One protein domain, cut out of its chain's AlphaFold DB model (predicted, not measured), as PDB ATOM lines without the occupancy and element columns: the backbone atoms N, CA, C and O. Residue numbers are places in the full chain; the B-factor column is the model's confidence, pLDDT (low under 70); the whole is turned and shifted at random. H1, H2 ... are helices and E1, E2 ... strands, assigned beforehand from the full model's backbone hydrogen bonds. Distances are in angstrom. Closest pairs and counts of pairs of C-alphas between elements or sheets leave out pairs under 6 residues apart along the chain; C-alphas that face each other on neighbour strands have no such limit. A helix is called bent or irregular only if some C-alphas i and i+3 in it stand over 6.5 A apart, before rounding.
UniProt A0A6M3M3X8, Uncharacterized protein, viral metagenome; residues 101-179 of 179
ATOM      1  N   GLN A 101     -19.037  -9.702   6.049       85.31
ATOM      2  CA  GLN A 101     -19.146 -10.758   5.037       85.31
ATOM      3  C   GLN A 101     -19.542 -10.177   3.664       85.31
ATOM      4  O   GLN A 101     -20.529  -9.444   3.557       85.31
ATOM      5  N   PRO A 102     -18.821 -10.525   2.577       87.56
ATOM      6  CA  PRO A 102     -19.222 -10.140   1.227       87.56
ATOM      7  C   PRO A 102     -20.553 -10.806   0.893       87.56
ATOM      8  O   PRO A 102     -20.800 -11.904   1.354       87.56
ATOM      9  N   GLN A 103     -21.388 -10.207   0.043       86.88
ATOM     10  CA  GLN A 103     -22.718 -10.757  -0.274       86.88
ATOM     11  C   GLN A 103     -22.686 -12.141  -0.944       86.88
ATOM     12  O   GLN A 103     -23.671 -12.871  -0.888       86.88
ATOM     13  N   PHE A 104     -21.586 -12.495  -1.611       92.62
ATOM     14  CA  PHE A 104     -21.407 -13.782  -2.275       92.62
ATOM     15  C   PHE A 104     -19.928 -14.078  -2.540       92.62
ATOM     16  O   PHE A 104     -19.100 -13.171  -2.622       92.62
ATOM     17  N   TYR A 105     -19.617 -15.359  -2.736       92.56
ATOM     18  CA  TYR A 105     -18.310 -15.841  -3.177       92.56
ATOM     19  C   TYR A 105     -18.435 -16.521  -4.537       92.56
ATOM     20  O   TYR A 105     -19.200 -17.473  -4.688       92.56
ATOM     21  N   VAL A 106     -17.659 -16.078  -5.524       91.88
ATOM     22  CA  VAL A 106     -17.564 -16.772  -6.814       91.88
ATOM     23  C   VAL A 106     -16.600 -17.944  -6.658       91.88
ATOM     24  O   VAL A 106     -15.421 -17.749  -6.376       91.88
ATOM     25  N   ILE A 107     -17.100 -19.166  -6.820       91.62
ATOM     26  CA  ILE A 107     -16.283 -20.384  -6.717       91.62
ATOM     27  C   ILE A 107     -15.574 -20.651  -8.036       91.62
ATOM     28  O   ILE A 107     -14.394 -21.002  -8.060       91.62
ATOM     29  N   GLY A 108     -16.294 -20.490  -9.143       91.06
ATOM     30  CA  GLY A 108     -15.732 -20.718 -10.459       91.06
ATOM     31  C   GLY A 108     -16.686 -20.393 -11.595       91.06
ATOM     32  O   GLY A 108     -17.872 -20.122 -11.412       91.06
ATOM     33  N   LEU A 109     -16.124 -20.438 -12.798       92.50
ATOM     34  CA  LEU A 109     -16.840 -20.276 -14.055       92.50
ATOM     35  C   LEU A 109     -16.856 -21.614 -14.780       92.50
ATOM     36  O   LEU A 109     -15.851 -22.324 -14.817       92.50
ATOM     37  N   SER A 110     -17.990 -21.980 -15.355       92.00
ATOM     38  CA  SER A 110     -18.181 -23.265 -16.025       92.00
ATOM     39  C   SER A 110     -19.119 -23.124 -17.218       92.00
ATOM     40  O   SER A 110     -19.655 -22.050 -17.479       92.00
ATOM     41  N   ILE A 111     -19.251 -24.192 -18.003       90.75
ATOM     42  CA  ILE A 111     -20.174 -24.263 -19.139       90.75
ATOM     43  C   ILE A 111     -21.193 -25.350 -18.829       90.75
ATOM     44  O   ILE A 111     -20.815 -26.447 -18.417       90.75
ATOM     45  N   SER A 112     -22.471 -25.048 -19.032       89.94
ATOM     46  CA  SER A 112     -23.548 -26.027 -18.917       89.94
ATOM     47  C   SER A 112     -23.407 -27.073 -20.019       89.94
ATOM     48  O   SER A 112     -23.317 -26.724 -21.192       89.94
ATOM     49  N   GLY A 113     -23.403 -28.359 -19.665       88.12
ATOM     50  CA  GLY A 113     -23.348 -29.442 -20.655       88.12
ATOM     51  C   GLY A 113     -24.617 -29.569 -21.504       88.12
ATOM     52  O   GLY A 113     -24.563 -30.154 -22.579       88.12
ATOM     53  N   LEU A 114     -25.740 -29.014 -21.033       89.81
ATOM     54  CA  LEU A 114     -27.041 -29.095 -21.701       89.81
ATOM     55  C   LEU A 114     -27.260 -27.923 -22.660       89.81
ATOM     56  O   LEU A 114     -27.582 -28.121 -23.826       89.81
ATOM     57  N   THR A 115     -27.076 -26.695 -22.171       87.62
ATOM     58  CA  THR A 115     -27.335 -25.477 -22.955       87.62
ATOM     59  C   THR A 115     -26.087 -24.937 -23.645       87.62
ATOM     60  O   THR A 115     -26.186 -24.059 -24.495       87.62
ATOM     61  N   PHE A 116     -24.900 -25.437 -23.284       86.81
ATOM     62  CA  PHE A 116     -23.603 -24.902 -23.714       86.81
ATOM     63  C   PHE A 116     -23.390 -23.421 -23.372       86.81
ATOM     64  O   PHE A 116     -22.482 -22.771 -23.900       86.81
ATOM     65  N   GLU A 117     -24.185 -22.893 -22.443       89.81
ATOM     66  CA  GLU A 117     -24.058 -21.529 -21.952       89.81
ATOM     67  C   GLU A 117     -23.081 -21.455 -20.775       89.81
ATOM     68  O   GLU A 117     -23.011 -22.382 -19.957       89.81
ATOM     69  N   PRO A 118     -22.302 -20.366 -20.666       91.75
ATOM     70  CA  PRO A 118     -21.456 -20.148 -19.510       91.75
ATOM     71  C   PRO A 118     -22.301 -19.809 -18.280       91.75
ATOM     72  O   PRO A 118     -23.207 -18.978 -18.348       91.75
ATOM     73  N   PHE A 119     -21.953 -20.394 -17.140       94.44
ATOM     74  CA  PHE A 119     -22.544 -20.071 -15.847       94.44
ATOM     75  C   PHE A 119     -21.459 -19.846 -14.789       94.44
ATOM     76  O   PHE A 119     -20.345 -20.371 -14.891       94.44
ATOM     77  N   ALA A 120     -21.790 -19.062 -13.768       94.56
ATOM     78  CA  ALA A 120     -20.976 -18.892 -12.571       94.56
ATOM     79  C   ALA A 120     -21.550 -19.727 -11.427       94.56
ATOM     80  O   ALA A 120     -22.757 -19.688 -11.182       94.56
ATOM     81  N   SER A 121     -20.688 -20.459 -10.720       94.06
ATOM     82  CA  SER A 121     -21.040 -21.073  -9.442       94.06
ATOM     83  C   SER A 121     -20.737 -20.091  -8.316       94.06
ATOM     84  O   SER A 121     -19.608 -19.618  -8.146       94.06
ATOM     85  N   VAL A 122     -21.771 -19.761  -7.555       95.00
ATOM     86  CA  VAL A 122     -21.739 -18.710  -6.543       95.00
ATOM     87  C   VAL A 122     -22.200 -19.297  -5.223       95.00
ATOM     88  O   VAL A 122     -23.243 -19.938  -5.157       95.00
ATOM     89  N   ARG A 123     -21.429 -19.091  -4.159       93.81
ATOM     90  CA  ARG A 123     -21.800 -19.496  -2.805       93.81
ATOM     91  C   ARG A 123     -22.290 -18.299  -2.017       93.81
ATOM     92  O   ARG A 123     -21.615 -17.270  -1.964       93.81
ATOM     93  N   LEU A 124     -23.430 -18.475  -1.360       91.31
ATOM     94  CA  LEU A 124     -23.955 -17.483  -0.435       91.31
ATOM     95  C   LEU A 124     -23.241 -17.586   0.926       91.31
ATOM     96  O   LEU A 124     -23.016 -18.700   1.414       91.31
ATOM     97  N   PRO A 125     -22.892 -16.455   1.558       83.94
ATOM     98  CA  PRO A 125     -22.299 -16.424   2.889       83.94
ATOM     99  C   PRO A 125     -23.254 -17.042   3.901       83.94
ATOM    100  O   PRO A 125     -24.469 -17.013   3.724       83.94
ATOM    101  N   SER A 126     -22.704 -17.633   4.961       79.69
ATOM    102  CA  SER A 126     -23.484 -18.270   6.033       79.69
ATOM    103  C   SER A 126     -24.399 -19.436   5.609       79.69
ATOM    104  O   SER A 126     -25.060 -20.023   6.461       79.69
ATOM    105  N   SER A 127     -24.381 -19.851   4.335       82.69
ATOM    106  CA  SER A 127     -25.101 -21.026   3.839       82.69
ATOM    107  C   SER A 127     -24.174 -22.024   3.126       82.69
ATOM    108  O   SER A 127     -23.029 -21.726   2.757       82.69
ATOM    109  N   TYR A 128     -24.689 -23.237   2.929       85.62
ATOM    110  CA  TYR A 128     -24.070 -24.276   2.099       85.62
ATOM    111  C   TYR A 128     -24.643 -24.299   0.674       85.62
ATOM    112  O   TYR A 128     -24.373 -25.226  -0.087       85.62
ATOM    113  N   LEU A 129     -25.447 -23.296   0.310       89.56
ATOM    114  CA  LEU A 129     -26.115 -23.250  -0.981       89.56
ATOM    115  C   LEU A 129     -25.188 -22.696  -2.061       89.56
ATOM    116  O   LEU A 129     -24.483 -21.698  -1.877       89.56
ATOM    117  N   HIS A 130     -25.233 -23.366  -3.209       91.75
ATOM    118  CA  HIS A 130     -24.538 -22.978  -4.423       91.75
ATOM    119  C   HIS A 130     -25.573 -22.574  -5.467       91.75
ATOM    120  O   HIS A 130     -26.369 -23.399  -5.914       91.75
ATOM    121  N   LEU A 131     -25.552 -21.304  -5.854       93.31
ATOM    122  CA  LEU A 131     -26.344 -20.782  -6.952       93.31
ATOM    123  C   LEU A 131     -25.562 -20.918  -8.256       93.31
ATOM    124  O   LEU A 131     -24.361 -20.644  -8.315       93.31
ATOM    125  N   TYR A 132     -26.263 -21.316  -9.310       94.31
ATOM    126  CA  TYR A 132     -25.728 -21.393 -10.662       94.31
ATOM    127  C   TYR A 132     -26.374 -20.299 -11.502       94.31
ATOM    128  O   TYR A 132     -27.543 -20.393 -11.869       94.31
ATOM    129  N   VAL A 133     -25.618 -19.238 -11.772       94.56
ATOM    130  CA  VAL A 133     -26.120 -18.053 -12.479       94.56
ATOM    131  C   VAL A 133     -25.686 -18.123 -13.938       94.56
ATOM    132  O   VAL A 133     -24.486 -18.185 -14.213       94.56
ATOM    133  N   SER A 134     -26.637 -18.107 -14.877       93.50
ATOM    134  CA  SER A 134     -26.307 -18.030 -16.306       93.50
ATOM    135  C   SER A 134     -25.702 -16.665 -16.634       93.50
ATOM    136  O   SER A 134     -26.245 -15.622 -16.275       93.50
ATOM    137  N   LEU A 135     -24.561 -16.674 -17.319       91.19
ATOM    138  CA  LEU A 135     -23.839 -15.472 -17.744       91.19
ATOM    139  C   LEU A 135     -24.161 -15.078 -19.194       91.19
ATOM    140  O   LEU A 135     -23.667 -14.054 -19.681       91.19
ATOM    141  N   GLY A 136     -24.945 -15.899 -19.901       87.56
ATOM    142  CA  GLY A 136     -25.347 -15.685 -21.289       87.56
ATOM    143  C   GLY A 136     -24.166 -15.365 -22.214       87.56
ATOM    144  O   GLY A 136     -23.228 -16.147 -22.377       87.56
ATOM    145  N   ASN A 137     -24.201 -14.182 -22.833       85.19
ATOM    146  CA  ASN A 137     -23.239 -13.772 -23.861       85.19
ATOM    147  C   ASN A 137     -22.068 -12.915 -23.348       85.19
ATOM    148  O   ASN A 137     -21.218 -12.527 -24.148       85.19
ATOM    149  N   THR A 138     -21.976 -12.645 -22.046       86.12
ATOM    150  CA  THR A 138     -20.948 -11.752 -21.465       86.12
ATOM    151  C   THR A 138     -19.513 -12.172 -21.785       86.12
ATOM    152  O   THR A 138     -18.665 -11.334 -22.073       86.12
ATOM    153  N   LEU A 139     -19.239 -13.480 -21.824       84.31
ATOM    154  CA  LEU A 139     -17.909 -14.024 -22.118       84.31
ATOM    155  C   LEU A 139     -17.589 -14.121 -23.623       84.31
ATOM    156  O   LEU A 139     -16.514 -14.614 -23.981       84.31
ATOM    157  N   LYS A 140     -18.495 -13.713 -24.525       85.06
ATOM    158  CA  LYS A 140     -18.249 -13.752 -25.983       85.06
ATOM    159  C   LYS A 140     -17.306 -12.648 -26.462       85.06
ATOM    160  O   LYS A 140     -16.653 -12.837 -27.482       85.06
ATOM    161  N   THR A 141     -17.191 -11.552 -25.716       88.19
ATOM    162  CA  THR A 141     -16.255 -10.449 -25.998       88.19
ATOM    163  C   THR A 141     -14.789 -10.872 -25.867       88.19
ATOM    164  O   THR A 141     -13.901 -10.276 -26.473       88.19
ATOM    165  N   LEU A 142     -14.511 -11.936 -25.108       88.62
ATOM    166  CA  LEU A 142     -13.169 -12.483 -24.948       88.62
ATOM    167  C   LEU A 142     -12.755 -13.362 -26.122       88.62
ATOM    168  O   LEU A 142     -13.528 -14.158 -26.655       88.62
ATOM    169  N   SER A 143     -11.455 -13.342 -26.421       89.31
ATOM    170  CA  SER A 143     -10.878 -14.323 -27.335       89.31
ATOM    171  C   SER A 143     -11.075 -15.752 -26.811       89.31
ATOM    172  O   SER A 143     -11.011 -16.023 -25.605       89.31
ATOM    173  N   LYS A 144     -11.260 -16.703 -27.735       89.38
ATOM    174  CA  LYS A 144     -11.516 -18.127 -27.445       89.38
ATOM    175  C   LYS A 144     -10.535 -18.716 -26.422       89.38
ATOM    176  O   LYS A 144     -10.944 -19.459 -25.530       89.38
ATOM    177  N   ASN A 145      -9.253 -18.365 -26.527       90.06
ATOM    178  CA  ASN A 145      -8.209 -18.848 -25.622       90.06
ATOM    179  C   ASN A 145      -8.302 -18.224 -24.226       90.06
ATOM    180  O   ASN A 145      -8.148 -18.950 -23.243       90.06
ATOM    181  N   LYS A 146      -8.582 -16.916 -24.120       89.50
ATOM    182  CA  LYS A 146      -8.785 -16.254 -22.821       89.50
ATOM    183  C   LYS A 146      -9.995 -16.844 -22.104       89.50
ATOM    184  O   LYS A 146      -9.866 -17.250 -20.955       89.50
ATOM    185  N   ARG A 147     -11.110 -17.023 -22.818       89.44
ATOM    186  CA  ARG A 147     -12.323 -17.662 -22.283       89.44
ATOM    187  C   ARG A 147     -12.053 -19.073 -21.756       89.44
ATOM    188  O   ARG A 147     -12.401 -19.387 -20.625       89.44
ATOM    189  N   ARG A 148     -11.375 -19.920 -22.540       87.56
ATOM    190  CA  ARG A 148     -11.005 -21.284 -22.116       87.56
ATOM    191  C   ARG A 148     -10.107 -21.291 -20.878       87.56
ATOM    192  O   ARG A 148     -10.293 -22.135 -20.012       87.56
ATOM    193  N   LYS A 149      -9.144 -20.365 -20.793       90.56
ATOM    194  CA  LYS A 149      -8.247 -20.254 -19.635       90.56
ATOM    195  C   LYS A 149      -8.969 -19.747 -18.383       90.56
ATOM    196  O   LYS A 149      -8.672 -20.246 -17.307       90.56
ATOM    197  N   ALA A 150      -9.906 -18.809 -18.526       88.62
ATOM    198  CA  ALA A 150     -10.729 -18.327 -17.418       88.62
ATOM    199  C   ALA A 150     -11.608 -19.449 -16.846       88.62
ATOM    200  O   ALA A 150     -11.639 -19.643 -15.643       88.62
ATOM    201  N   ILE A 151     -12.236 -20.249 -17.711       89.00
ATOM    202  CA  ILE A 151     -13.108 -21.355 -17.288       89.00
ATOM    203  C   ILE A 151     -12.304 -22.510 -16.679       89.00
ATOM    204  O   ILE A 151     -12.651 -23.027 -15.628       89.00
ATOM    205  N   ARG A 152     -11.215 -22.935 -17.331       87.50
ATOM    206  CA  ARG A 152     -10.468 -24.129 -16.902       87.50
ATOM    207  C   ARG A 152      -9.556 -23.881 -15.700       87.50
ATOM    208  O   ARG A 152      -9.311 -24.804 -14.936       87.50
ATOM    209  N   TYR A 153      -9.002 -22.677 -15.578       88.25
ATOM    210  CA  TYR A 153      -7.967 -22.363 -14.587       88.25
ATOM    211  C   TYR A 153      -8.336 -21.194 -13.676       88.25
ATOM    212  O   TYR A 153      -7.455 -20.674 -12.998       88.25
ATOM    213  N   SER A 154      -9.584 -20.719 -13.721       83.50
ATOM    214  CA  SER A 154     -10.042 -19.573 -12.924       83.50
ATOM    215  C   SER A 154      -9.141 -18.340 -13.076       83.50
ATOM    216  O   SER A 154      -8.913 -17.596 -12.127       83.50
ATOM    217  N   LYS A 155      -8.564 -18.134 -14.273       86.69
ATOM    218  CA  LYS A 155      -7.718 -16.961 -14.528       86.69
ATOM    219  C   LYS A 155      -8.548 -15.686 -14.432       86.69
ATOM    220  O   LYS A 155      -9.651 -15.644 -14.972       86.69
ATOM    221  N   ALA A 156      -7.948 -14.653 -13.842       86.19
ATOM    222  CA  ALA A 156      -8.536 -13.324 -13.746       86.19
ATOM    223  C   ALA A 156      -9.031 -12.828 -15.114       86.19
ATOM    224  O   ALA A 156      -8.342 -12.951 -16.140       86.19
ATOM    225  N   LEU A 157     -10.249 -12.297 -15.111       88.94
ATOM    226  CA  LEU A 157     -10.871 -11.664 -16.263       88.94
ATOM    227  C   LEU A 157     -10.363 -10.215 -16.381       88.94
ATOM    228  O   LEU A 157      -9.849  -9.654 -15.415       88.94
ATOM    229  N   PRO A 158     -10.464  -9.581 -17.561       91.25
ATOM    230  CA  PRO A 158     -10.345  -8.130 -17.644       91.25
ATOM    231  C   PRO A 158     -11.392  -7.467 -16.741       91.25
ATOM    232  O   PRO A 158     -12.533  -7.933 -16.715       91.25
ATOM    233  N   LYS A 159     -11.010  -6.377 -16.063       91.44
ATOM    234  CA  LYS A 159     -11.847  -5.687 -15.065       91.44
ATOM    235  C   LYS A 159     -13.254  -5.382 -15.583       91.44
ATOM    236  O   LYS A 159     -14.221  -5.783 -14.956       91.44
ATOM    237  N   ASP A 160     -13.365  -4.840 -16.796       91.81
ATOM    238  CA  ASP A 160     -14.661  -4.495 -17.403       91.81
ATOM    239  C   ASP A 160     -15.619  -5.694 -17.505       91.81
ATOM    240  O   ASP A 160     -16.834  -5.568 -17.363       91.81
ATOM    241  N   ILE A 161     -15.090  -6.891 -17.771       91.19
ATOM    242  CA  ILE A 161     -15.900  -8.110 -17.899       91.19
ATOM    243  C   ILE A 161     -16.212  -8.681 -16.521       91.19
ATOM    244  O   ILE A 161     -17.319  -9.166 -16.302       91.19
ATOM    245  N   GLU A 162     -15.258  -8.612 -15.600       92.00
ATOM    246  CA  GLU A 162     -15.449  -9.015 -14.210       92.00
ATOM    247  C   GLU A 162     -16.553  -8.190 -13.535       92.00
ATOM    248  O   GLU A 162     -17.440  -8.761 -12.904       92.00
ATOM    249  N   ASP A 163     -16.576  -6.878 -13.759       92.50
ATOM    250  CA  ASP A 163     -17.601  -5.978 -13.225       92.50
ATOM    251  C   ASP A 163     -18.994  -6.304 -13.773       92.50
ATOM    252  O   ASP A 163     -19.959  -6.387 -13.007       92.50
ATOM    253  N   ASN A 164     -19.094  -6.579 -15.078       93.31
ATOM    254  CA  ASN A 164     -20.343  -7.003 -15.715       93.31
ATOM    255  C   ASN A 164     -20.841  -8.354 -15.176       93.31
ATOM    256  O   ASN A 164     -22.023  -8.507 -14.865       93.31
ATOM    257  N   VAL A 165     -19.941  -9.330 -15.023       92.75
ATOM    258  CA  VAL A 165     -20.263 -10.637 -14.428       92.75
ATOM    259  C   VAL A 165     -20.730 -10.459 -12.980       92.75
ATOM    260  O   VAL A 165     -21.772 -10.992 -12.598       92.75
ATOM    261  N   ASN A 166     -20.026  -9.644 -12.193       93.25
ATOM    262  CA  ASN A 166     -20.380  -9.354 -10.806       93.25
ATOM    263  C   ASN A 166     -21.708  -8.596 -10.676       93.25
ATOM    264  O   ASN A 166     -22.392  -8.752  -9.665       93.25
ATOM    265  N   ALA A 167     -22.083  -7.765 -11.649       94.12
ATOM    266  CA  ALA A 167     -23.378  -7.087 -11.666       94.12
ATOM    267  C   ALA A 167     -24.532  -8.084 -11.865       94.12
ATOM    268  O   ALA A 167     -25.498  -8.062 -11.102       94.12
ATOM    269  N   ILE A 168     -24.390  -9.011 -12.819       94.69
ATOM    270  CA  ILE A 168     -25.386 -10.062 -13.085       94.69
ATOM    271  C   ILE A 168     -25.521 -10.995 -11.881       94.69
ATOM    272  O   ILE A 168     -26.634 -11.298 -11.451       94.69
ATOM    273  N   ILE A 169     -24.394 -11.405 -11.290       94.69
ATOM    274  CA  ILE A 169     -24.401 -12.243 -10.086       94.69
ATOM    275  C   ILE A 169     -25.095 -11.517  -8.931       94.69
ATOM    276  O   ILE A 169     -25.955 -12.106  -8.283       94.69
ATOM    277  N   ARG A 170     -24.787 -10.231  -8.700       94.25
ATOM    278  CA  ARG A 170     -25.456  -9.425  -7.665       94.25
ATOM    279  C   ARG A 170     -26.962  -9.364  -7.863       94.25
ATOM    280  O   ARG A 170     -27.699  -9.497  -6.892       94.25
ATOM    281  N   GLN A 171     -27.417  -9.168  -9.096       94.31
ATOM    282  CA  GLN A 171     -28.842  -9.122  -9.402       94.31
ATOM    283  C   GLN A 171     -29.522 -10.469  -9.127       94.31
ATOM    284  O   GLN A 171     -30.569 -10.496  -8.487       94.31
ATOM    285  N   ALA A 172     -28.904 -11.578  -9.543       93.88
ATOM    286  CA  ALA A 172     -29.427 -12.920  -9.295       93.88
ATOM    287  C   ALA A 172     -29.463 -13.267  -7.796       93.88
ATOM    288  O   ALA A 172     -30.449 -13.816  -7.314       93.88
ATOM    289  N   VAL A 173     -28.414 -12.905  -7.050       92.62
ATOM    290  CA  VAL A 173     -28.344 -13.107  -5.595       92.62
ATOM    291  C   VAL A 173     -29.404 -12.282  -4.872       92.62
ATOM    292  O   VAL A 173     -30.087 -12.821  -4.011       92.62
ATOM    293  N   ARG A 174     -29.589 -11.005  -5.236       92.94
ATOM    294  CA  ARG A 174     -30.654 -10.163  -4.662       92.94
ATOM    295  C   ARG A 174     -32.030 -10.760  -4.908       92.94
ATOM    296  O   ARG A 174     -32.768 -10.970  -3.961       92.94
ATOM    297  N   HIS A 175     -32.316 -11.132  -6.154       93.31
ATOM    298  CA  HIS A 175     -33.577 -11.778  -6.494       93.31
ATOM    299  C   HIS A 175     -33.808 -13.053  -5.673       93.31
ATOM    300  O   HIS A 175     -34.928 -13.307  -5.260       93.31
ATOM    301  N   TYR A 176     -32.770 -13.855  -5.426       91.56
ATOM    302  CA  TYR A 176     -32.884 -15.053  -4.595       91.56
ATOM    303  C   TYR A 176     -33.110 -14.753  -3.105       91.56
ATOM    304  O   TYR A 176     -33.769 -15.535  -2.443       91.56
ATOM    305  N   LEU A 177     -32.550 -13.666  -2.568       88.88
ATOM    306  CA  LEU A 177     -32.726 -13.296  -1.157       88.88
ATOM    307  C   LEU A 177     -34.071 -12.607  -0.880       88.88
ATOM    308  O   LEU A 177     -34.543 -12.652   0.252       88.88
ATOM    309  N   ASP A 178     -34.659 -11.973  -1.894       90.94
ATOM    310  CA  ASP A 178     -35.948 -11.282  -1.792       90.94
ATOM    311  C   ASP A 178     -37.166 -12.229  -1.923       90.94
ATOM    312  O   ASP A 178     -38.283 -11.809  -1.620       90.94
ATOM    313  N   HIS A 179     -36.969 -13.477  -2.374       76.44
ATOM    314  CA  HIS A 179     -38.014 -14.501  -2.565       76.44
ATOM    315  C   HIS A 179     -37.813 -15.690  -1.622       76.44
ATOM    316  O   HIS A 179     -38.837 -16.234  -1.152       76.44
TER     317      HIS A 179
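AT A GLANCE: This is residues 101 to 179 of the 179 residues of an uncharacterized protein of viral metagenome (UniProt A0A6M3M3X8). A small sheet of three strands has the long helix H3 laid slantwise over one face, across E2 and E3, while the shorter helix H2 stands up from the same face at the E1 edge. The four-residue helix H1 sits off the sheet, near the first part of H3, and no named helix covers the opposite face. You have 79 printed residues, with three named strands followed by three named helices: E1, E2, E3, H1, H2, H3. The sheet order is E1, E2, E3, all antiparallel; the class is mixed, helices and strands. The whole is compact, with a radius of gyration of the C-alphas of 12.5 A and spans of 36 by 29 by 19 A.

IN THESE COORDINATES: Find C-alpha 105 at (-18.310, -15.841, -3.177); from there E1, residues 105 to 111, runs 18.1 A. Next come E2, residues 118 to 123, 16.7 A long, and E3, residues 130 to 134, 13.0 A long. H1, residues 138 to 141, spans 6.7 A from first to last C-alpha and is only just irregular, against about 5 A in a regular helix. H2, residues 144 to 153, is 14.0 A long. H3, residues 159 to 178, starts at C-alpha 159, (-11.847, -5.687, -15.065), and runs 28.1 A to C-alpha 178, (-35.948, -11.282, -1.792).

HOW THE PARTS SIT: Start at the sheet, a meander, each strand the antiparallel neighbour of the one before. E1 and E2 form a hairpin at 155 degrees; look for N 107 and O 121, 2.9 A apart. E2 and E3 form a hairpin at 154 degrees, with N 122 and O 131 at 2.8 A. H3 and the sheet make two layers, helix on one face: its height over the sheet is 9.1 A, and on the local plane it stands at 54 degrees to E3, slantwise to the strands. Its closest C-alphas to E3 are those of Ile 169 and Val 133, 6.5 A apart. H2, on the same face at a height over the sheet of 8.3 A, rises 45 degrees and stands up from the sheet; it is only just over E1, on which 3 of its C-alphas fall. The closest C-alphas there are those of Ile 151 and Leu 109, 5.1 A apart. H3 touches H1 with residues 161 to 165 alone, closest at the C-alphas of Val 165 and Thr 138, 7.2 A apart. H2 and H3 are apart. In H2 and H3 every O i to N i+4 pair is within hydrogen-bond range; H1 is too short for such a pair.

THE WHOLE: Look to the C-alphas of Asn 145 and His 179 for the two farthest apart, 37.9 A. The printed part has no cut and ends at the chain's last residue, 179. No link is long. Mean pLDDT of the printed part is 90.0, and no printed residue is under 70.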